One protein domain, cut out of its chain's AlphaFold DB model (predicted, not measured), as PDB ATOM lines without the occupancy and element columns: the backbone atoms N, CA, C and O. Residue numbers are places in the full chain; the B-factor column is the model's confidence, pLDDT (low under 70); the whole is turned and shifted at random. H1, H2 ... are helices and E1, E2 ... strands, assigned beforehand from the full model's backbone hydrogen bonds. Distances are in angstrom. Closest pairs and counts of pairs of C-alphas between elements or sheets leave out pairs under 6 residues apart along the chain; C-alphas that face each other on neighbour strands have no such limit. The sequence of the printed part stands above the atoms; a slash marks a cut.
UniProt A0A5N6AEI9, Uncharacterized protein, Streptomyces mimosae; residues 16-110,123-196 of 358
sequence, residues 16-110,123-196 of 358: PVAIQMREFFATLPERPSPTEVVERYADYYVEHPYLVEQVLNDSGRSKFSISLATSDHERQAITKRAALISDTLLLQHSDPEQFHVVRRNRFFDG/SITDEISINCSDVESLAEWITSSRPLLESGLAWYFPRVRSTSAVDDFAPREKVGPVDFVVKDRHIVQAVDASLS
ATOM      1  N   PRO A  16     -13.170  23.248  27.030       85.62
ATOM      2  CA  PRO A  16     -13.157  22.978  25.593       85.62
ATOM      3  C   PRO A  16     -12.014  22.043  25.191       85.62
ATOM      4  O   PRO A  16     -12.271  21.020  24.567       85.62
ATOM      5  N   VAL A  17     -10.780  22.322  25.631       86.81
ATOM      6  CA  VAL A  17      -9.621  21.465  25.323       86.81
ATOM      7  C   VAL A  17      -9.801  20.067  25.913       86.81
ATOM      8  O   VAL A  17      -9.636  19.076  25.208       86.81
ATOM      9  N   ALA A  18     -10.187  19.965  27.188       90.69
ATOM     10  CA  ALA A  18     -10.314  18.685  27.877       90.69
ATOM     11  C   ALA A  18     -11.344  17.751  27.221       90.69
ATOM     12  O   ALA A  18     -11.089  16.554  27.099       90.69
ATOM     13  N   ILE A  19     -12.503  18.272  26.800       89.56
ATOM     14  CA  ILE A  19     -13.528  17.478  26.100       89.56
ATOM     15  C   ILE A  19     -12.959  16.931  24.791       89.56
ATOM     16  O   ILE A  19     -13.017  15.731  24.548       89.56
ATOM     17  N   GLN A  20     -12.342  17.808  24.010       88.19
ATOM     18  CA  GLN A  20     -11.850  17.508  22.671       88.19
ATOM     19  C   GLN A  20     -10.695  16.514  22.696       88.19
ATOM     20  O   GLN A  20     -10.676  15.538  21.956       88.19
ATOM     21  N   MET A  21      -9.753  16.695  23.618       92.50
ATOM     22  CA  MET A  21      -8.647  15.758  23.760       92.50
ATOM     23  C   MET A  21      -9.131  14.391  24.248       92.50
ATOM     24  O   MET A  21      -8.648  13.378  23.759       92.50
ATOM     25  N   ARG A  22     -10.127  14.320  25.142       94.12
ATOM     26  CA  ARG A  22     -10.715  13.027  25.543       94.12
ATOM     27  C   ARG A  22     -11.431  12.329  24.391       94.12
ATOM     28  O   ARG A  22     -11.332  11.110  24.294       94.12
ATOM     29  N   GLU A  23     -12.148  13.079  23.557       92.31
ATOM     30  CA  GLU A  23     -12.786  12.556  22.346       92.31
ATOM     31  C   GLU A  23     -11.728  12.013  21.383       92.31
ATOM     32  O   GLU A  23     -11.788  10.835  21.035       92.31
ATOM     33  N   PHE A  24     -10.690  12.795  21.076       93.62
ATOM     34  CA  PHE A  24      -9.548  12.351  20.277       93.62
ATOM     35  C   PHE A  24      -8.909  11.067  20.836       93.62
ATOM     36  O   PHE A  24      -8.809  10.061  20.129       93.62
ATOM     37  N   PHE A  25      -8.532  11.044  22.117       95.31
ATOM     38  CA  PHE A  25      -7.892   9.879  22.738       95.31
ATOM     39  C   PHE A  25      -8.805   8.649  22.817       95.31
ATOM     40  O   PHE A  25      -8.294   7.533  22.926       95.31
ATOM     41  N   ALA A  26     -10.128   8.821  22.767       94.12
ATOM     42  CA  ALA A  26     -11.077   7.714  22.678       94.12
ATOM     43  C   ALA A  26     -11.129   7.090  21.274       94.12
ATOM     44  O   ALA A  26     -11.556   5.944  21.144       94.12
ATOM     45  N   THR A  27     -10.690   7.814  20.239       93.25
ATOM     46  CA  THR A  27     -10.593   7.272  18.875       93.25
ATOM     47  C   THR A  27      -9.360   6.394  18.678       93.25
ATOM     48  O   THR A  27      -9.386   5.502  17.832       93.25
ATOM     49  N   LEU A  28      -8.287   6.621  19.443       93.44
ATOM     50  CA  LEU A  28      -7.034   5.890  19.279       93.44
ATOM     51  C   LEU A  28      -7.184   4.411  19.684       93.44
ATOM     52  O   LEU A  28      -7.838   4.109  20.688       93.44
ATOM     53  N   PRO A  29      -6.554   3.475  18.949       91.38
ATOM     54  CA  PRO A  29      -6.463   2.086  19.387       91.38
ATOM     55  C   PRO A  29      -5.621   1.966  20.666       91.38
ATOM     56  O   PRO A  29      -4.956   2.905  21.094       91.38
ATOM     57  N   GLU A  30      -5.613   0.785  21.287       88.69
ATOM     58  CA  GLU A  30      -4.889   0.559  22.548       88.69
ATOM     59  C   GLU A  30      -3.362   0.713  22.406       88.69
ATOM     60  O   GLU A  30      -2.678   1.099  23.354       88.69
ATOM     61  N   ARG A  31      -2.821   0.418  21.217       90.19
ATOM     62  CA  ARG A  31      -1.389   0.508  20.891       90.19
ATOM     63  C   ARG A  31      -1.200   1.128  19.501       90.19
ATOM     64  O   ARG A  31      -0.891   0.394  18.564       90.19
ATOM     65  N   PRO A  32      -1.439   2.441  19.352       93.06
ATOM     66  CA  PRO A  32      -1.277   3.109  18.070       93.06
ATOM     67  C   PRO A  32       0.207   3.196  17.712       93.06
ATOM     68  O   PRO A  32       1.059   3.353  18.592       93.06
ATOM     69  N   SER A  33       0.522   3.116  16.420       95.00
ATOM     70  CA  SER A  33       1.856   3.490  15.941       95.00
ATOM     71  C   SER A  33       2.041   5.014  16.036       95.00
ATOM     72  O   SER A  33       1.046   5.744  16.028       95.00
ATOM     73  N   PRO A  34       3.284   5.533  16.096       94.38
ATOM     74  CA  PRO A  34       3.526   6.977  16.080       94.38
ATOM     75  C   PRO A  34       2.830   7.693  14.915       94.38
ATOM     76  O   PRO A  34       2.153   8.699  15.115       94.38
ATOM     77  N   THR A  35       2.918   7.119  13.713       93.19
ATOM     78  CA  THR A  35       2.240   7.633  12.519       93.19
ATOM     79  C   THR A  35       0.727   7.665  12.694       93.19
ATOM     80  O   THR A  35       0.124   8.692  12.414       93.19
ATOM     81  N   GLU A  36       0.118   6.597  13.223       93.94
ATOM     82  CA  GLU A  36      -1.334   6.547  13.429       93.94
ATOM     83  C   GLU A  36      -1.806   7.606  14.437       93.94
ATOM     84  O   GLU A  36      -2.855   8.215  14.238       93.94
ATOM     85  N   VAL A  37      -1.033   7.873  15.500       95.44
ATOM     86  CA  VAL A  37      -1.356   8.954  16.450       95.44
ATOM     87  C   VAL A  37      -1.421  10.296  15.730       95.44
ATOM     88  O   VAL A  37      -2.394  11.025  15.900       95.44
ATOM     89  N   VAL A  38      -0.394  10.626  14.944       94.38
ATOM     90  CA  VAL A  38      -0.278  11.936  14.290       94.38
ATOM     91  C   VAL A  38      -1.265  12.079  13.132       94.38
ATOM     92  O   VAL A  38      -1.863  13.142  12.989       94.38
ATOM     93  N   GLU A  39      -1.481  11.021  12.351       92.06
ATOM     94  CA  GLU A  39      -2.485  10.979  11.284       92.06
ATOM     95  C   GLU A  39      -3.881  11.244  11.846       92.06
ATOM     96  O   GLU A  39      -4.532  12.204  11.437       92.06
ATOM     97  N   ARG A  40      -4.302  10.486  12.868       92.62
ATOM     98  CA  ARG A  40      -5.608  10.713  13.501       92.62
ATOM     99  C   ARG A  40      -5.704  12.069  14.172       92.62
ATOM    100  O   ARG A  40      -6.785  12.645  14.212       92.62
ATOM    101  N   TYR A  41      -4.600  12.575  14.721       91.62
ATOM    102  CA  TYR A  41      -4.578  13.918  15.282       91.62
ATOM    103  C   TYR A  41      -4.818  14.953  14.178       91.62
ATOM    104  O   TYR A  41      -5.667  15.817  14.347       91.62
ATOM    105  N   ALA A  42      -4.151  14.841  13.028       89.56
ATOM    106  CA  ALA A  42      -4.367  15.735  11.891       89.56
ATOM    107  C   ALA A  42      -5.805  15.653  11.355       89.56
ATOM    108  O   ALA A  42      -6.445  16.695  11.192       89.56
ATOM    109  N   ASP A  43      -6.328  14.440  11.154       87.25
ATOM    110  CA  ASP A  43      -7.711  14.201  10.721       87.25
ATOM    111  C   ASP A  43      -8.710  14.852  11.684       87.25
ATOM    112  O   ASP A  43      -9.605  15.584  11.256       87.25
ATOM    113  N   TYR A  44      -8.494  14.697  12.995       87.94
ATOM    114  CA  TYR A  44      -9.339  15.296  14.025       87.94
ATOM    115  C   TYR A  44      -9.466  16.819  13.867       87.94
ATOM    116  O   TYR A  44     -10.556  17.371  14.020       87.94
ATOM    117  N   TYR A  45      -8.377  17.513  13.519       81.62
ATOM    118  CA  TYR A  45      -8.394  18.963  13.291       81.62
ATOM    119  C   TYR A  45      -9.065  19.375  11.984       81.62
ATOM    120  O   TYR A  45      -9.681  20.443  11.933       81.62
ATOM    121  N   VAL A  46      -8.955  18.556  10.937       81.56
ATOM    122  CA  VAL A  46      -9.653  18.802   9.668       81.56
ATOM    123  C   VAL A  46     -11.161  18.644   9.852       81.56
ATOM    124  O   VAL A  46     -11.926  19.475   9.362       81.56
ATOM    125  N   GLU A  47     -11.590  17.636  10.611       81.25
ATOM    126  CA  GLU A  47     -13.003  17.362  10.899       81.25
ATOM    127  C   GLU A  47     -13.641  18.397  11.838       81.25
ATOM    128  O   GLU A  47     -14.845  18.654  11.761       81.25
ATOM    129  N   HIS A  48     -12.841  19.042  12.692       78.69
ATOM    130  CA  HIS A  48     -13.322  19.977  13.709       78.69
ATOM    131  C   HIS A  48     -12.699  21.383  13.543       78.69
ATOM    132  O   HIS A  48     -11.970  21.880  14.405       78.69
ATOM    133  N   PRO A  49     -13.017  22.117  12.461       70.44
ATOM    134  CA  PRO A  49     -12.354  23.385  12.142       70.44
ATOM    135  C   PRO A  49     -12.673  24.538  13.113       70.44
ATOM    136  O   PRO A  49     -11.985  25.562  13.082       70.44
ATOM    137  N   TYR A  50     -13.701  24.409  13.956       70.06
ATOM    138  CA  TYR A  50     -14.151  25.441  14.905       70.06
ATOM    139  C   TYR A  50     -13.483  25.350  16.286       70.06
ATOM    140  O   TYR A  50     -13.713  26.207  17.141       70.06
ATOM    141  N   LEU A  51     -12.645  24.333  16.518       68.62
ATOM    142  CA  LEU A  51     -11.987  24.112  17.813       68.62
ATOM    143  C   LEU A  51     -11.103  25.271  18.232       68.62
ATOM    144  O   LEU A  51     -11.077  25.655  19.397       68.62
ATOM    145  N   VAL A  52     -10.415  25.847  17.256       66.00
ATOM    146  CA  VAL A  52      -9.510  26.977  17.441       66.00
ATOM    147  C   VAL A  52     -10.272  28.150  18.018       66.00
ATOM    148  O   VAL A  52      -9.950  28.625  19.095       66.00
ATOM    149  N   GLU A  53     -11.353  28.560  17.364       68.75
ATOM    150  CA  GLU A  53     -12.150  29.701  17.808       68.75
ATOM    151  C   GLU A  53     -12.718  29.480  19.212       68.75
ATOM    152  O   GLU A  53     -12.680  30.390  20.037       68.75
ATOM    153  N   GLN A  54     -13.187  28.271  19.531       70.25
ATOM    154  CA  GLN A  54     -13.703  27.970  20.868       70.25
ATOM    155  C   GLN A  54     -12.625  28.037  21.948       70.25
ATOM    156  O   GLN A  54     -12.856  28.647  22.992       70.25
ATOM    157  N   VAL A  55     -11.456  27.439  21.709       68.12
ATOM    158  CA  VAL A  55     -10.364  27.460  22.685       68.12
ATOM    159  C   VAL A  55      -9.787  28.863  22.815       68.12
ATOM    160  O   VAL A  55      -9.581  29.320  23.930       68.12
ATOM    161  N   LEU A  56      -9.609  29.602  21.720       66.75
ATOM    162  CA  LEU A  56      -9.089  30.970  21.763       66.75
ATOM    163  C   LEU A  56     -10.029  31.945  22.465       66.75
ATOM    164  O   LEU A  56      -9.570  32.793  23.228       66.75
ATOM    165  N   ASN A  57     -11.340  31.795  22.271       69.56
ATOM    166  CA  ASN A  57     -12.335  32.600  22.977       69.56
ATOM    167  C   ASN A  57     -12.353  32.330  24.494       69.56
ATOM    168  O   ASN A  57     -12.718  33.220  25.268       69.56
ATOM    169  N   ASP A  58     -11.970  31.124  24.924       67.06
ATOM    170  CA  ASP A  58     -11.847  30.746  26.337       67.06
ATOM    171  C   ASP A  58     -10.488  31.191  26.916       67.06
ATOM    172  O   ASP A  58     -10.426  31.873  27.941       67.06
ATOM    173  N   SER A  59      -9.399  30.910  26.197       61.91
ATOM    174  CA  SER A  59      -8.015  31.274  26.526       61.91
ATOM    175  C   SER A  59      -7.791  32.782  26.618       61.91
ATOM    176  O   SER A  59      -7.095  33.237  27.525       61.91
ATOM    177  N   GLY A  60      -8.423  33.579  25.747       59.09
ATOM    178  CA  GLY A  60      -8.334  35.044  25.758       59.09
ATOM    179  C   GLY A  60      -8.878  35.700  27.034       59.09
ATOM    180  O   GLY A  60      -8.653  36.887  27.263       59.09
ATOM    181  N   ARG A  61      -9.570  34.941  27.896       59.72
ATOM    182  CA  ARG A  61     -10.085  35.423  29.185       59.72
ATOM    183  C   ARG A  61      -9.083  35.277  30.330       59.72
ATOM    184  O   ARG A  61      -9.250  35.951  31.346       59.72
ATOM    185  N   SER A  62      -8.055  34.431  30.197       69.50
ATOM    186  CA  SER A  62      -7.033  34.256  31.236       69.50
ATOM    187  C   SER A  62      -5.745  35.002  30.898       69.50
ATOM    188  O   SER A  62      -5.110  34.766  29.872       69.50
ATOM    189  N   LYS A  63      -5.284  35.827  31.845       69.62
ATOM    190  CA  LYS A  63      -3.961  36.475  31.797       69.62
ATOM    191  C   LYS A  63      -2.797  35.473  31.835       69.62
ATOM    192  O   LYS A  63      -1.676  35.839  31.505       69.62
ATOM    193  N   PHE A  64      -3.067  34.224  32.217       76.56
ATOM    194  CA  PHE A  64      -2.088  33.143  32.304       76.56
ATOM    195  C   PHE A  64      -2.287  32.067  31.227       76.56
ATOM    196  O   PHE A  64      -1.719  30.983  31.339       76.56
ATOM    197  N   SER A  65      -3.088  32.323  30.189       82.75
ATOM    198  CA  SER A  65      -3.030  31.505  28.976       82.75
ATOM    199  C   SER A  65      -1.753  31.856  28.218       82.75
ATOM    200  O   SER A  65      -1.513  33.032  27.942       82.75
ATOM    201  N   ILE A  66      -0.920  30.862  27.915       86.56
ATOM    202  CA  ILE A  66       0.401  31.061  27.302       86.56
ATOM    203  C   ILE A  66       0.460  30.263  26.008       86.56
ATOM    204  O   ILE A  66       0.218  29.061  26.035       86.56
ATOM    205  N   SER A  67       0.814  30.921  24.905       88.00
ATOM    206  CA  SER A  67       0.924  30.299  23.586       88.00
ATOM    207  C   SER A  67       2.353  30.399  23.064       88.00
ATOM    208  O   SER A  67       2.838  31.496  22.792       88.00
ATOM    209  N   LEU A  68       3.042  29.267  22.935       89.69
ATOM    210  CA  LEU A  68       4.449  29.207  22.537       89.69
ATOM    211  C   LEU A  68       4.606  28.462  21.216       89.69
ATOM    212  O   LEU A  68       4.058  27.376  21.037       89.69
ATOM    213  N   ALA A  69       5.411  29.014  20.319       88.81
ATOM    214  CA  ALA A  69       5.939  28.292  19.176       88.81
ATOM    215  C   ALA A  69       7.336  27.766  19.514       88.81
ATOM    216  O   ALA A  69       8.184  28.530  19.974       88.81
ATOM    217  N   THR A  70       7.576  26.473  19.311       89.44
ATOM    218  CA  THR A  70       8.860  25.840  19.642       89.44
ATOM    219  C   THR A  70       9.214  24.696  18.694       89.44
ATOM    220  O   THR A  70       8.365  24.199  17.953       89.44
ATOM    221  N   SER A  71      10.483  24.296  18.725       87.12
ATOM    222  CA  SER A  71      11.005  23.143  18.004       87.12
ATOM    223  C   SER A  71      10.640  21.826  18.698       87.12
ATOM    224  O   SER A  71      10.279  21.779  19.878       87.12
ATOM    225  N   ASP A  72      10.775  20.722  17.967       83.31
ATOM    226  CA  ASP A  72      10.396  19.403  18.468       83.31
ATOM    227  C   ASP A  72      11.288  18.928  19.630       83.31
ATOM    228  O   ASP A  72      10.781  18.330  20.583       83.31
ATOM    229  N   HIS A  73      12.584  19.269  19.608       84.38
ATOM    230  CA  HIS A  73      13.565  18.871  20.626       84.38
ATOM    231  C   HIS A  73      13.303  19.484  22.008       84.38
ATOM    232  O   HIS A  73      13.567  18.860  23.035       84.38
ATOM    233  N   GLU A  74      12.761  20.699  22.058       86.50
ATOM    234  CA  GLU A  74      12.572  21.438  23.312       86.50
ATOM    235  C   GLU A  74      11.156  21.320  23.866       86.50
ATOM    236  O   GLU A  74      10.899  21.641  25.033       86.50
ATOM    237  N   ARG A  75      10.236  20.819  23.040       91.62
ATOM    238  CA  ARG A  75       8.803  20.757  23.314       91.62
ATOM    239  C   ARG A  75       8.496  20.136  24.669       91.62
ATOM    240  O   ARG A  75       7.683  20.682  25.414       91.62
ATOM    241  N   GLN A  76       9.160  19.037  25.031       93.38
ATOM    242  CA  GLN A  76       8.945  18.394  26.330       93.38
ATOM    243  C   GLN A  76       9.373  19.293  27.500       93.38
ATOM    244  O   GLN A  76       8.612  19.468  28.451       93.38
ATOM    245  N   ALA A  77      10.567  19.888  27.431       90.19
ATOM    246  CA  ALA A  77      11.090  20.757  28.485       90.19
ATOM    247  C   ALA A  77      10.213  22.005  28.664       90.19
ATOM    248  O   ALA A  77       9.814  22.333  29.783       90.19
ATOM    249  N   ILE A  78       9.833  22.640  27.553       91.81
ATOM    250  CA  ILE A  78       8.949  23.808  27.543       91.81
ATOM    251  C   ILE A  78       7.567  23.452  28.084       91.81
ATOM    252  O   ILE A  78       7.024  24.212  28.880       91.81
ATOM    253  N   THR A  79       7.023  22.283  27.732       95.00
ATOM    254  CA  THR A  79       5.733  21.819  28.271       95.00
ATOM    255  C   THR A  79       5.772  21.747  29.786       95.00
ATOM    256  O   THR A  79       4.929  22.351  30.447       95.00
ATOM    257  N   LYS A  80       6.776  21.057  30.343       93.38
ATOM    258  CA  LYS A  80       6.904  20.889  31.792       93.38
ATOM    259  C   LYS A  80       7.018  22.232  32.510       93.38
ATOM    260  O   LYS A  80       6.344  22.444  33.508       93.38
ATOM    261  N   ARG A  81       7.834  23.150  31.984       88.75
ATOM    262  CA  ARG A  81       8.126  24.454  32.599       88.75
ATOM    263  C   ARG A  81       6.974  25.442  32.450       88.75
ATOM    264  O   ARG A  81       6.483  25.969  33.444       88.75
ATOM    265  N   ALA A  82       6.474  25.645  31.236       90.62
ATOM    266  CA  ALA A  82       5.383  26.581  30.986       90.62
ATOM    267  C   ALA A  82       4.063  26.120  31.633       90.62
ATOM    268  O   ALA A  82       3.261  26.962  32.050       90.62
ATOM    269  N   ALA A  83       3.846  24.812  31.818       92.44
ATOM    270  CA  ALA A  83       2.725  24.300  32.609       92.44
ATOM    271  C   ALA A  83       2.756  24.789  34.070       92.44
ATOM    272  O   ALA A  83       1.701  24.944  34.677       92.44
ATOM    273  N   LEU A  84       3.918  25.102  34.651       86.69
ATOM    274  CA  LEU A  84       4.017  25.560  36.046       86.69
ATOM    275  C   LEU A  84       3.483  26.971  36.277       86.69
ATOM    276  O   LEU A  84       3.315  27.363  37.426       86.69
ATOM    277  N   ILE A  85       3.213  27.728  35.214       83.75
ATOM    278  CA  ILE A  85       2.663  29.086  35.302       83.75
ATOM    279  C   ILE A  85       1.445  29.313  34.415       83.75
ATOM    280  O   ILE A  85       0.773  30.330  34.577       83.75
ATOM    281  N   SER A  86       1.112  28.400  33.504       88.81
ATOM    282  CA  SER A  86      -0.013  28.568  32.580       88.81
ATOM    283  C   SER A  86      -1.305  27.958  33.115       88.81
ATOM    284  O   SER A  86      -1.299  26.951  33.822       88.81
ATOM    285  N   ASP A  87      -2.430  28.618  32.833       87.50
ATOM    286  CA  ASP A  87      -3.743  27.993  33.014       87.50
ATOM    287  C   ASP A  87      -3.936  26.983  31.893       87.50
ATOM    288  O   ASP A  87      -4.210  25.821  32.150       87.50
ATOM    289  N   THR A  88      -3.678  27.405  30.663       88.31
ATOM    290  CA  THR A  88      -3.613  26.515  29.512       88.31
ATOM    291  C   THR A  88      -2.397  26.903  28.692       88.31
ATOM    292  O   THR A  88      -2.212  28.078  28.357       88.31
ATOM    293  N   LEU A  89      -1.553  25.915  28.416       91.44
ATOM    294  CA  LEU A  89      -0.417  26.037  27.520       91.44
ATOM    295  C   LEU A  89      -0.848  25.644  26.108       91.44
ATOM    296  O   LEU A  89      -1.185  24.488  25.869       91.44
ATOM    297  N   LEU A  90      -0.793  26.588  25.176       90.00
ATOM    298  CA  LEU A  90      -0.911  26.326  23.750       90.00
ATOM    299  C   LEU A  90       0.491  26.181  23.155       90.00
ATOM    300  O   LEU A  90       1.330  27.062  23.315       90.00
ATOM    301  N   LEU A  91       0.754  25.074  22.473       90.88
ATOM    302  CA  LEU A  91       1.998  24.844  21.752       90.88
ATOM    303  C   LEU A  91       1.737  24.785  20.259       90.88
ATOM    304  O   LEU A  91       0.787  24.151  19.815       90.88
ATOM    305  N   GLN A  92       2.628  25.389  19.492       88.38
ATOM    306  CA  GLN A  92       2.681  25.265  18.045       88.38
ATOM    307  C   GLN A  92       4.119  24.949  17.631       88.38
ATOM    308  O   GLN A  92       5.067  25.227  18.369       88.38
ATOM    309  N   HIS A  93       4.295  24.359  16.456       88.12
ATOM    310  CA  HIS A  93       5.625  24.212  15.884       88.12
ATOM    311  C   HIS A  93       6.156  25.574  15.388       88.12
ATOM    312  O   HIS A  93       5.382  26.432  14.946       88.12
ATOM    313  N   SER A  94       7.463  25.811  15.547       83.69
ATOM    314  CA  SER A  94       8.092  27.111  15.269       83.69
ATOM    315  C   SER A  94       8.391  27.365  13.801       83.69
ATOM    316  O   SER A  94       8.322  28.518  13.384       83.69
ATOM    317  N   ASP A  95       8.734  26.329  13.033       82.56
ATOM    318  CA  ASP A  95       8.973  26.470  11.598       82.56
ATOM    319  C   ASP A  95       7.636  26.399  10.847       82.56
ATOM    320  O   ASP A  95       7.019  25.335  10.812       82.56
ATOM    321  N   PRO A  96       7.147  27.501  10.256       76.06
ATOM    322  CA  PRO A  96       5.865  27.506   9.570       76.06
ATOM    323  C   PRO A  96       5.866  26.731   8.250       76.06
ATOM    324  O   PRO A  96       4.781  26.474   7.746       76.06
ATOM    325  N   GLU A  97       7.021  26.371   7.679       80.19
ATOM    326  CA  GLU A  97       7.107  25.753   6.346       80.19
ATOM    327  C   GLU A  97       7.349  24.241   6.382       80.19
ATOM    328  O   GLU A  97       7.197  23.555   5.368       80.19
ATOM    329  N   GLN A  98       7.684  23.688   7.546       84.50
ATOM    330  CA  GLN A  98       7.983  22.269   7.673       84.50
ATOM    331  C   GLN A  98       6.704  21.434   7.813       84.50
ATOM    332  O   GLN A  98       6.124  21.335   8.893       84.50
ATOM    333  N   PHE A  99       6.243  20.831   6.715       85.38
ATOM    334  CA  PHE A  99       5.063  19.961   6.693       85.38
ATOM    335  C   PHE A  99       5.426  18.512   6.378       85.38
ATOM    336  O   PHE A  99       6.166  18.234   5.437       85.38
ATOM    337  N   HIS A 100       4.836  17.587   7.130       87.69
ATOM    338  CA  HIS A 100       4.924  16.154   6.885       87.69
ATOM    339  C   HIS A 100       3.580  15.639   6.392       87.69
ATOM    340  O   HIS A 100       2.551  15.852   7.035       87.69
ATOM    341  N   VAL A 101       3.602  14.938   5.260       88.12
ATOM    342  CA  VAL A 101       2.433  14.231   4.732       88.12
ATOM    343  C   VAL A 101       2.128  13.056   5.653       88.12
ATOM    344  O   VAL A 101       2.928  12.126   5.750       88.12
ATOM    345  N   VAL A 102       0.979  13.102   6.320       87.31
ATOM    346  CA  VAL A 102       0.543  12.058   7.266       87.31
ATOM    347  C   VAL A 102      -0.478  11.119   6.652       87.31
ATOM    348  O   VAL A 102      -0.553   9.964   7.048       87.31
ATOM    349  N   ARG A 103      -1.207  11.586   5.636       84.62
ATOM    350  CA  ARG A 103      -2.194  10.788   4.914       84.62
ATOM    351  C   ARG A 103      -2.185  11.165   3.444       84.62
ATOM    352  O   ARG A 103      -2.235  12.345   3.104       84.62
ATOM    353  N   ARG A 104      -2.158  10.161   2.568       82.69
ATOM    354  CA  ARG A 104      -2.281  10.345   1.120       82.69
ATOM    355  C   ARG A 104      -3.203   9.283   0.544       82.69
ATOM    356  O   ARG A 104      -2.798   8.137   0.367       82.69
ATOM    357  N   ASN A 105      -4.410   9.696   0.185       78.62
ATOM    358  CA  ASN A 105      -5.367   8.856  -0.513       78.62
ATOM    359  C   ASN A 105      -5.343   9.196  -2.000       78.62
ATOM    360  O   ASN A 105      -5.480  10.351  -2.396       78.62
ATOM    361  N   ARG A 106      -5.149   8.177  -2.838       68.56
ATOM    362  CA  ARG A 106      -5.295   8.307  -4.289       68.56
ATOM    363  C   ARG A 106      -6.616   7.686  -4.688       68.56
ATOM    364  O   ARG A 106      -6.770   6.468  -4.635       68.56
ATOM    365  N   PHE A 107      -7.544   8.528  -5.109       65.62
ATOM    366  CA  PHE A 107      -8.761   8.090  -5.756       65.62
ATOM    367  C   PHE A 107      -8.508   8.080  -7.259       65.62
ATOM    368  O   PHE A 107      -8.103   9.079  -7.859       65.62
ATOM    369  N   PHE A 108      -8.738   6.928  -7.877       58.69
ATOM    370  CA  PHE A 108      -8.986   6.914  -9.304       58.69
ATOM    371  C   PHE A 108     -10.409   7.413  -9.478       58.69
ATOM    372  O   PHE A 108     -11.338   6.765  -8.991       58.69
ATOM    373  N   ASP A 109     -10.577   8.565 -10.126       57.81
ATOM    374  CA  ASP A 109     -11.886   8.916 -10.651       57.81
ATOM    375  C   ASP A 109     -12.228   7.823 -11.666       57.81
ATOM    376  O   ASP A 109     -11.652   7.744 -12.754       57.81
ATOM    377  N   GLY A 110     -13.068   6.877 -11.242       49.88
ATOM    378  CA  GLY A 110     -13.672   5.882 -12.109       49.88
ATOM    379  C   GLY A 110     -14.658   6.622 -12.988       49.88
ATOM    380  O   GLY A 110     -15.863   6.529 -12.763       49.88
ATOM    381  N   SER A 123      -6.122  11.411 -11.568       56.69
ATOM    382  CA  SER A 123      -5.982  10.910 -10.204       56.69
ATOM    383  C   SER A 123      -6.310  12.042  -9.234       56.69
ATOM    384  O   SER A 123      -5.557  13.015  -9.148       56.69
ATOM    385  N   ILE A 124      -7.408  11.915  -8.495       63.19
ATOM    386  CA  ILE A 124      -7.735  12.827  -7.401       63.19
ATOM    387  C   ILE A 124      -6.882  12.378  -6.216       63.19
ATOM    388  O   ILE A 124      -7.016  11.254  -5.728       63.19
ATOM    389  N   THR A 125      -5.956  13.230  -5.784       65.75
ATOM    390  CA  THR A 125      -5.178  12.984  -4.565       65.75
ATOM    391  C   THR A 125      -5.780  13.820  -3.447       65.75
ATOM    392  O   THR A 125      -5.944  15.026  -3.613       65.75
ATOM    393  N   ASP A 126      -6.132  13.165  -2.345       77.62
ATOM    394  CA  ASP A 126      -6.461  13.807  -1.074       77.62
ATOM    395  C   ASP A 126      -5.252  13.624  -0.158       77.62
ATOM    396  O   ASP A 126      -4.877  12.496   0.188       77.62
ATOM    397  N   GLU A 127      -4.585  14.728   0.158       85.19
ATOM    398  CA  GLU A 127      -3.398  14.738   1.000       85.19
ATOM    399  C   GLU A 127      -3.647  15.596   2.237       85.19
ATOM    400  O   GLU A 127      -4.069  16.749   2.139       85.19
ATOM    401  N   ILE A 128      -3.360  15.027   3.408       85.88
ATOM    402  CA  ILE A 128      -3.296  15.772   4.661       85.88
ATOM    403  C   ILE A 128      -1.850  15.795   5.126       85.88
ATOM    404  O   ILE A 128      -1.181  14.762   5.235       85.88
ATOM    405  N   SER A 129      -1.401  17.005   5.431       87.69
ATOM    406  CA  SER A 129      -0.070  17.303   5.919       87.69
ATOM    407  C   SER A 129      -0.154  18.100   7.211       87.69
ATOM    408  O   SER A 129      -0.959  19.023   7.327       87.69
ATOM    409  N   ILE A 130       0.700  17.774   8.175       88.44
ATOM    410  CA  ILE A 130       0.770  18.438   9.478       88.44
ATOM    411  C   ILE A 130       2.118  19.140   9.643       88.44
ATOM    412  O   ILE A 130       3.146  18.649   9.180       88.44
ATOM    413  N   ASN A 131       2.116  20.298  10.293       87.12
ATOM    414  CA  ASN A 131       3.321  21.061  10.585       87.12
ATOM    415  C   ASN A 131       4.033  20.503  11.822       87.12
ATOM    416  O   ASN A 131       3.661  20.802  12.954       87.12
ATOM    417  N   CYS A 132       5.037  19.667  11.586       86.19
ATOM    418  CA  CYS A 132       5.943  19.098  12.582       86.19
ATOM    419  C   CYS A 132       7.283  18.808  11.907       86.19
ATOM    420  O   CYS A 132       7.298  18.648  10.693       86.19
ATOM    421  N   SER A 133       8.381  18.689  12.653       84.25
ATOM    422  CA  SER A 133       9.674  18.296  12.070       84.25
ATOM    423  C   SER A 133       9.953  16.797  12.161       84.25
ATOM    424  O   SER A 133      10.684  16.240  11.346       84.25
ATOM    425  N   ASP A 134       9.336  16.147  13.145       89.75
ATOM    426  CA  ASP A 134       9.447  14.722  13.396       89.75
ATOM    427  C   ASP A 134       8.111  14.160  13.909       89.75
ATOM    428  O   ASP A 134       7.568  14.575  14.942       89.75
ATOM    429  N   VAL A 135       7.589  13.185  13.162       91.38
ATOM    430  CA  VAL A 135       6.343  12.476  13.467       91.38
ATOM    431  C   VAL A 135       6.487  11.660  14.751       91.38
ATOM    432  O   VAL A 135       5.546  11.614  15.544       91.38
ATOM    433  N   GLU A 136       7.647  11.046  14.991       93.25
ATOM    434  CA  GLU A 136       7.873  10.233  16.186       93.25
ATOM    435  C   GLU A 136       7.918  11.106  17.438       93.25
ATOM    436  O   GLU A 136       7.164  10.856  18.381       93.25
ATOM    437  N   SER A 137       8.704  12.188  17.416       92.38
ATOM    438  CA  SER A 137       8.741  13.173  18.502       92.38
ATOM    439  C   SER A 137       7.361  13.766  18.809       92.38
ATOM    440  O   SER A 137       6.992  13.907  19.981       92.38
ATOM    441  N   LEU A 138       6.567  14.108  17.784       93.19
ATOM    442  CA  LEU A 138       5.218  14.635  17.998       93.19
ATOM    443  C   LEU A 138       4.293  13.576  18.615       93.19
ATOM    444  O   LEU A 138       3.588  13.874  19.580       93.19
ATOM    445  N   ALA A 139       4.310  12.342  18.110       95.12
ATOM    446  CA  ALA A 139       3.506  11.255  18.664       95.12
ATOM    447  C   ALA A 139       3.880  10.940  20.119       95.12
ATOM    448  O   ALA A 139       3.001  10.760  20.969       95.12
ATOM    449  N   GLU A 140       5.179  10.900  20.425       95.31
ATOM    450  CA  GLU A 140       5.684  10.694  21.781       95.31
ATOM    451  C   GLU A 140       5.213  11.820  22.702       95.31
ATOM    452  O   GLU A 140       4.749  11.556  23.814       95.31
ATOM    453  N   TRP A 141       5.267  13.072  22.240       96.06
ATOM    454  CA  TRP A 141       4.775  14.207  23.010       96.06
ATOM    455  C   TRP A 141       3.266  14.112  23.264       96.06
ATOM    456  O   TRP A 141       2.848  14.265  24.414       96.06
ATOM    457  N   ILE A 142       2.453  13.818  22.240       95.75
ATOM    458  CA  ILE A 142       0.989  13.682  22.364       95.75
ATOM    459  C   ILE A 142       0.654  12.584  23.376       95.75
ATOM    460  O   ILE A 142      -0.147  12.786  24.289       95.75
ATOM    461  N   THR A 143       1.287  11.420  23.246       96.31
ATOM    462  CA  THR A 143       0.997  10.262  24.101       96.31
ATOM    463  C   THR A 143       1.513  10.446  25.528       96.31
ATOM    464  O   THR A 143       0.789  10.142  26.477       96.31
ATOM    465  N   SER A 144       2.712  11.004  25.707       96.56
ATOM    466  CA  SER A 144       3.296  11.289  27.026       96.56
ATOM    467  C   SER A 144       2.569  12.411  27.762       96.56
ATOM    468  O   SER A 144       2.475  12.377  28.986       96.56
ATOM    469  N   SER A 145       2.018  13.380  27.030       96.88
ATOM    470  CA  SER A 145       1.257  14.507  27.588       96.88
ATOM    471  C   SER A 145      -0.228  14.210  27.751       96.88
ATOM    472  O   SER A 145      -0.976  15.102  28.150       96.88
ATOM    473  N   ARG A 146      -0.687  12.987  27.447       96.12
ATOM    474  CA  ARG A 146      -2.110  12.620  27.466       96.12
ATOM    475  C   ARG A 146      -2.854  13.112  28.717       96.12
ATOM    476  O   ARG A 146      -3.896  13.740  28.537       96.12
ATOM    477  N   PRO A 147      -2.352  12.928  29.958       96.31
ATOM    478  CA  PRO A 147      -3.031  13.464  31.138       96.31
ATOM    479  C   PRO A 147      -3.220  14.992  31.086       96.31
ATOM    480  O   PRO A 147      -4.295  15.501  31.413       96.31
ATOM    481  N   LEU A 148      -2.202  15.741  30.649       96.00
ATOM    482  CA  LEU A 148      -2.262  17.205  30.531       96.00
ATOM    483  C   LEU A 148      -3.257  17.644  29.449       96.00
ATOM    484  O   LEU A 148      -4.009  18.595  29.654       96.00
ATOM    485  N   LEU A 149      -3.291  16.926  28.324       94.88
ATOM    486  CA  LEU A 149      -4.226  17.164  27.222       94.88
ATOM    487  C   LEU A 149      -5.679  16.881  27.658       94.88
ATOM    488  O   LEU A 149      -6.550  17.736  27.515       94.88
ATOM    489  N   GLU A 150      -5.949  15.729  28.281       94.62
ATOM    490  CA  GLU A 150      -7.290  15.332  28.760       94.62
ATOM    491  C   GLU A 150      -7.810  16.179  29.945       94.62
ATOM    492  O   GLU A 150      -9.008  16.141  30.262       94.62
ATOM    493  N   SER A 151      -6.930  16.932  30.615       92.69
ATOM    494  CA  SER A 151      -7.272  17.911  31.662       92.69
ATOM    495  C   SER A 151      -7.328  19.358  31.152       92.69
ATOM    496  O   SER A 151      -7.786  20.243  31.878       92.69
ATOM    497  N   GLY A 152      -6.924  19.613  29.903       90.94
ATOM    498  CA  GLY A 152      -6.902  20.950  29.303       90.94
ATOM    499  C   GLY A 152      -5.815  21.876  29.861       90.94
ATOM    500  O   GLY A 152      -5.981  23.096  29.830       90.94
ATOM    501  N   LEU A 153      -4.737  21.308  30.415       92.19
ATOM    502  CA  LEU A 153      -3.558  22.046  30.886       92.19
ATOM    503  C   LEU A 153      -2.582  22.369  29.760       92.19
ATOM    504  O   LEU A 153      -1.914  23.399  29.793       92.19
ATOM    505  N   ALA A 154      -2.512  21.492  28.768       92.94
ATOM    506  CA  ALA A 154      -1.725  21.682  27.567       92.94
ATOM    507  C   ALA A 154      -2.598  21.418  26.344       92.94
ATOM    508  O   ALA A 154      -3.590  20.691  26.421       92.94
ATOM    509  N   TRP A 155      -2.207  21.996  25.219       90.69
ATOM    510  CA  TRP A 155      -2.810  21.756  23.925       90.69
ATOM    511  C   TRP A 155      -1.775  22.009  22.837       90.69
ATOM    512  O   TRP A 155      -1.129  23.054  22.844       90.69
ATOM    513  N   TYR A 156      -1.596  21.073  21.907       89.69
ATOM    514  CA  TYR A 156      -0.769  21.309  20.726       89.69
ATOM    515  C   TYR A 156      -1.675  21.654  19.559       89.69
ATOM    516  O   TYR A 156      -2.512  20.843  19.181       89.69
ATOM    517  N   PHE A 157      -1.525  22.851  19.013       86.19
ATOM    518  CA  PHE A 157      -2.281  23.331  17.875       86.19
ATOM    519  C   PHE A 157      -1.443  23.177  16.603       86.19
ATOM    520  O   PHE A 157      -0.543  23.984  16.364       86.19
ATOM    521  N   PRO A 158      -1.687  22.136  15.793       81.38
ATOM    522  CA  PRO A 158      -0.933  21.936  14.575       81.38
ATOM    523  C   PRO A 158      -1.449  22.856  13.472       81.38
ATOM    524  O   PRO A 158      -2.658  23.047  13.319       81.38
ATOM    525  N   ARG A 159      -0.545  23.342  12.618       83.06
ATOM    526  CA  ARG A 159      -0.968  23.796  11.291       83.06
ATOM    527  C   ARG A 159      -1.205  22.557  10.442       83.06
ATOM    528  O   ARG A 159      -0.313  21.721  10.312       83.06
ATOM    529  N   VAL A 160      -2.399  22.434   9.881       81.88
ATOM    530  CA  VAL A 160      -2.764  21.322   9.001       81.88
ATOM    531  C   VAL A 160      -3.059  21.885   7.618       81.88
ATOM    532  O   VAL A 160      -3.786  22.868   7.485       81.88
ATOM    533  N   ARG A 161      -2.475  21.274   6.589       82.62
ATOM    534  CA  ARG A 161      -2.774  21.533   5.182       82.62
ATOM    535  C   ARG A 161      -3.526  20.320   4.651       82.62
ATOM    536  O   ARG A 161      -3.030  19.204   4.750       82.62
ATOM    537  N   SER A 162      -4.714  20.546   4.104       77.50
ATOM    538  CA  SER A 162      -5.442  19.546   3.327       77.50
ATOM    539  C   SER A 162      -5.509  20.037   1.890       77.50
ATOM    540  O   SER A 162      -5.898  21.182   1.646       77.50
ATOM    541  N   THR A 163      -5.078  19.201   0.954       74.19
ATOM    542  CA  THR A 163      -5.279  19.419  -0.474       74.19
ATOM    543  C   THR A 163      -6.268  18.370  -0.961       74.19
ATOM    544  O   THR A 163      -5.984  17.176  -0.962       74.19
ATOM    545  N   SER A 164      -7.458  18.825  -1.349       65.69
ATOM    546  CA  SER A 164      -8.456  17.999  -2.023       65.69
ATOM    547  C   SER A 164      -8.586  18.504  -3.447       65.69
ATOM    548  O   SER A 164      -8.877  19.677  -3.654       65.69
ATOM    549  N   ALA A 165      -8.412  17.629  -4.439       55.12
ATOM    550  CA  ALA A 165      -8.567  17.999  -5.850       55.12
ATOM    551  C   ALA A 165     -10.008  18.425  -6.230       55.12
ATOM    552  O   ALA A 165     -10.235  18.853  -7.355       55.12
ATOM    553  N   VAL A 166     -10.976  18.301  -5.308       54.75
ATOM    554  CA  VAL A 166     -12.366  18.762  -5.481       54.75
ATOM    555  C   VAL A 166     -12.553  20.211  -5.007       54.75
ATOM    556  O   VAL A 166     -13.437  20.904  -5.505       54.75
ATOM    557  N   ASP A 167     -11.715  20.682  -4.078       49.22
ATOM    558  CA  ASP A 167     -11.713  22.068  -3.605       49.22
ATOM    559  C   ASP A 167     -10.601  22.833  -4.335       49.22
ATOM    560  O   ASP A 167      -9.442  22.825  -3.931       49.22
ATOM    561  N   ASP A 168     -10.968  23.545  -5.401       39.12
ATOM    562  CA  ASP A 168     -10.109  24.449  -6.198       39.12
ATOM    563  C   ASP A 168      -9.644  25.704  -5.410       39.12
ATOM    564  O   ASP A 168      -9.309  26.753  -5.964       39.12
ATOM    565  N   PHE A 169      -9.657  25.631  -4.078       41.91
ATOM    566  CA  PHE A 169      -9.374  26.727  -3.168       41.91
ATOM    567  C   PHE A 169      -8.065  26.461  -2.429       41.91
ATOM    568  O   PHE A 169      -7.827  25.371  -1.916       41.91
ATOM    569  N   ALA A 170      -7.220  27.492  -2.380       43.62
ATOM    570  CA  ALA A 170      -5.935  27.504  -1.692       43.62
ATOM    571  C   ALA A 170      -5.982  26.785  -0.326       43.62
ATOM    572  O   ALA A 170      -6.999  26.881   0.375       43.62
ATOM    573  N   PRO A 171      -4.891  26.105   0.084       49.75
ATOM    574  CA  PRO A 171      -4.836  25.399   1.358       49.75
ATOM    575  C   PRO A 171      -5.320  26.314   2.486       49.75
ATOM    576  O   PRO A 171      -4.816  27.424   2.664       49.75
ATOM    577  N   ARG A 172      -6.328  25.858   3.239       55.88
ATOM    578  CA  ARG A 172      -6.837  26.578   4.410       55.88
ATOM    579  C   ARG A 172      -5.808  26.487   5.533       55.88
ATOM    580  O   ARG A 172      -5.919  25.645   6.416       55.88
ATOM    581  N   GLU A 173      -4.801  27.353   5.502       53.38
ATOM    582  CA  GLU A 173      -3.859  27.492   6.606       53.38
ATOM    583  C   GLU A 173      -4.521  28.300   7.729       53.38
ATOM    584  O   GLU A 173      -4.755  29.501   7.609       53.38
ATOM    585  N   LYS A 174      -4.858  27.629   8.833       56.03
ATOM    586  CA  LYS A 174      -5.259  28.306  10.068       56.03
ATOM    587  C   LYS A 174      -4.030  28.462  10.955       56.03
ATOM    588  O   LYS A 174      -3.518  27.483  11.492       56.03
ATOM    589  N   VAL A 175      -3.566  29.698  11.107       56.16
ATOM    590  CA  VAL A 175      -2.503  30.048  12.053       56.16
ATOM    591  C   VAL A 175      -3.140  30.250  13.427       56.16
ATOM    592  O   VAL A 175      -4.072  31.041  13.570       56.16
ATOM    593  N   GLY A 176      -2.674  29.510  14.434       60.12
ATOM    594  CA  GLY A 176      -3.068  29.740  15.821       60.12
ATOM    595  C   GLY A 176      -2.357  30.980  16.368       60.12
ATOM    596  O   GLY A 176      -1.285  31.335  15.873       60.12
ATOM    597  N   PRO A 177      -2.911  31.672  17.376       71.94
ATOM    598  CA  PRO A 177      -2.227  32.784  18.005       71.94
ATOM    599  C   PRO A 177      -1.022  32.242  18.762       71.94
ATOM    600  O   PRO A 177      -1.142  31.462  19.704       71.94
ATOM    601  N   VAL A 178       0.150  32.663  18.318       79.25
ATOM    602  CA  VAL A 178       1.407  32.458  19.023       79.25
ATOM    603  C   VAL A 178       1.685  33.744  19.785       79.25
ATOM    604  O   VAL A 178       1.646  34.819  19.194       79.25
ATOM    605  N   ASP A 179       1.957  33.647  21.085       79.88
ATOM    606  CA  ASP A 179       2.387  34.800  21.878       79.88
ATOM    607  C   ASP A 179       3.906  34.989  21.743       79.88
ATOM    608  O   ASP A 179       4.392  36.098  21.514       79.88
ATOM    609  N   PHE A 180       4.654  33.887  21.862       83.19
ATOM    610  CA  PHE A 180       6.116  33.888  21.859       83.19
ATOM    611  C   PHE A 180       6.683  32.768  20.987       83.19
ATOM    612  O   PHE A 180       6.192  31.641  21.017       83.19
ATOM    613  N   VAL A 181       7.764  33.057  20.272       83.06
ATOM    614  CA  VAL A 181       8.631  32.050  19.653       83.06
ATOM    615  C   VAL A 181       9.783  31.778  20.612       83.06
ATOM    616  O   VAL A 181      10.462  32.710  21.056       83.06
ATOM    617  N   VAL A 182       9.982  30.506  20.948       84.81
ATOM    618  CA  VAL A 182      10.992  30.037  21.898       84.81
ATOM    619  C   VAL A 182      12.010  29.171  21.174       84.81
ATOM    620  O   VAL A 182      11.636  28.267  20.422       84.81
ATOM    621  N   LYS A 183      13.289  29.439  21.434       82.69
ATOM    622  CA  LYS A 183      14.417  28.655  20.943       82.69
ATOM    623  C   LYS A 183      15.508  28.606  22.005       82.69
ATOM    624  O   LYS A 183      15.807  29.632  22.612       82.69
ATOM    625  N   ASP A 184      16.090  27.434  22.213       78.00
ATOM    626  CA  ASP A 184      17.140  27.194  23.209       78.00
ATOM    627  C   ASP A 184      16.687  27.620  24.622       78.00
ATOM    628  O   ASP A 184      17.440  28.204  25.390       78.00
ATOM    629  N   ARG A 185      15.407  27.377  24.949       74.12
ATOM    630  CA  ARG A 185      14.689  27.841  26.159       74.12
ATOM    631  C   ARG A 185      14.609  29.364  26.337       74.12
ATOM    632  O   ARG A 185      14.107  29.827  27.356       74.12
ATOM    633  N   HIS A 186      15.002  30.151  25.344       74.88
ATOM    634  CA  HIS A 186      14.893  31.604  25.373       74.88
ATOM    635  C   HIS A 186      13.753  32.094  24.481       74.88
ATOM    636  O   HIS A 186      13.488  31.552  23.408       74.88
ATOM    637  N   ILE A 187      13.079  33.163  24.909       81.25
ATOM    638  CA  ILE A 187      12.145  33.883  24.040       81.25
ATOM    639  C   ILE A 187      12.974  34.628  22.992       81.25
ATOM    640  O   ILE A 187      13.690  35.569  23.328       81.25
ATOM    641  N   VAL A 188      12.857  34.229  21.726       82.81
ATOM    642  CA  VAL A 188      13.541  34.900  20.606       82.81
ATOM    643  C   VAL A 188      12.666  35.954  19.941       82.81
ATOM    644  O   VAL A 188      13.181  36.905  19.358       82.81
ATOM    645  N   GLN A 189      11.343  35.817  20.048       79.56
ATOM    646  CA  GLN A 189      10.396  36.770  19.480       79.56
ATOM    647  C   GLN A 189       9.105  36.796  20.299       79.56
ATOM    648  O   GLN A 189       8.507  35.752  20.544       79.56
ATOM    649  N   ALA A 190       8.646  37.988  20.680       80.19
ATOM    650  CA  ALA A 190       7.258  38.216  21.073       80.19
ATOM    651  C   ALA A 190       6.479  38.660  19.829       80.19
ATOM    652  O   ALA A 190       6.943  39.533  19.096       80.19
ATOM    653  N   VAL A 191       5.327  38.043  19.568       75.94
ATOM    654  CA  VAL A 191       4.540  38.307  18.349       75.94
ATOM    655  C   VAL A 191       3.836  39.668  18.414       75.94
ATOM    656  O   VAL A 191       3.653  40.315  17.388       75.94
ATOM    657  N   ASP A 192       3.514  40.135  19.621       71.25
ATOM    658  CA  ASP A 192       2.989  41.473  19.892       71.25
ATOM    659  C   ASP A 192       3.865  42.168  20.948       71.25
ATOM    660  O   ASP A 192       4.243  41.577  21.961       71.25
ATOM    661  N   ALA A 193       4.167  43.450  20.729       62.72
ATOM    662  CA  ALA A 193       4.876  44.293  21.683       62.72
ATOM    663  C   ALA A 193       4.141  44.395  23.033       62.72
ATOM    664  O   ALA A 193       4.796  44.508  24.070       62.72
ATOM    665  N   SER A 194       2.807  44.286  23.055       66.12
ATOM    666  CA  SER A 194       2.014  44.278  24.295       66.12
ATOM    667  C   SER A 194       2.313  43.067  25.199       66.12
ATOM    668  O   SER A 194       2.139  43.135  26.419       66.12
ATOM    669  N   LEU A 195       2.848  41.980  24.628       70.06
ATOM    670  CA  LEU A 195       3.216  40.756  25.345       70.06
ATOM    671  C   LEU A 195       4.571  40.856  26.059       70.06
ATOM    672  O   LEU A 195       4.898  39.986  26.865       70.06
ATOM    673  N   SER A 196       5.338  41.927  25.826       61.53
ATOM    674  CA  SER A 196       6.622  42.189  26.499       61.53
ATOM    675  C   SER A 196       6.495  42.591  27.982       61.53
ATOM    676  O   SER A 196       7.504  42.720  28.676       61.53
TER     677      SER A 196
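Overview. This is residues 16 to 110 and 123 to 196 of the 358 residues of an uncharacterized protein of Streptomyces mimosae (UniProt A0A5N6AEI9). Two strongly twisted sheets follow each other along the longest axis: a five-stranded one with H4 over one face and H1, H5 and H6 near its E5 edge, and a three-stranded one, crossed by H2, whose long strands E3 and E4 reach to the far end at the cut. The printed part has 169 residues, in the order H1 H2 H3 E1 H4 E2 E3 E4 H5 H6 E5 E6 E7 E8 H7, mixed helices and strands. The larger sheet, E5 E2 E1 E7 E8, is mixed; the smaller, E3 E4 E6, is antiparallel. The whole is compact, with a radius of gyration of the C-alphas of 16.1 A, and spans 56 by 37 by 29 A, only just elongated.

Along the chain. The larger sheet holds E5, residues 154 to 156, E2, 89 to 93, 13.2 A long, E1, 66 to 70, E7, 180 to 183, and E8, 186 to 190. The smaller holds E3, 99 to 108, 25.0 A, E4, 123 to 131, 24.9 A, and E6, 160 to 164. The helices are H1, 16 to 27, 17.3 A, beginning at C-alpha 16 (-13.157, 22.978, 25.593); H2, 34 to 47, 20.2 A; H3, 51 to 59; H4, 75 to 83; H5, 135 to 144; H6, 146 to 151; and H7, 193 to 196, ending at C-alpha 196 (6.622, 42.189, 26.499).

Arrangement. E1 is parallel to E2, with N 68 and O 90 2.8 A apart, and to E7, with N 69 and O 180 2.8 A apart. E5 and E2 are parallel, with N 91 and O 155 at 2.8 A; E7 and E8 form a hairpin, with N 181 and O 189 at 2.8 A. E1, H4 and E2 make a strand-helix-strand unit, two parallel neighbour strands with a helix between, its crossover right-handed. H4 runs along the strands, 8.6 A over the sheet. H1, H3, H5 and H6 only graze this sheet. H1 touches H6, with C-alphas 18 and 150 closest at 4.6 A, and H3 with residues 16 to 17 alone, C-alphas 16 and 55 closest at 6.0 A. E4 is antiparallel to E3, with N 105 and O 126 at 2.8 A, and to E6, with N 129 and O 161 at 2.8 A. E3 bends by 61 degrees at residue 102. H2 on one face of this sheet makes two layers; it runs across the strands at a height of 8.6 A. H2 touches H5 with residues 34 to 38 alone, C-alphas 34 and 139 closest at 5.0 A. H7 is not on either sheet. Every O i to N i+4 pair is within hydrogen-bond range in H1 to H6; H7 is too short for one.

Size, cuts and confidence. The C-alphas of Gly 110 and Ser 196, the two farthest apart, are 56.8 A apart. Residues 111 to 122 are not printed; C-alphas 110 and 123 are 9.4 A apart across the cut. The link E6 to E7, residues 165 to 179, is long. Mean pLDDT of the printed part is 81.3; 36 residues are under 70, among them 55 to 63 and 164 to 176.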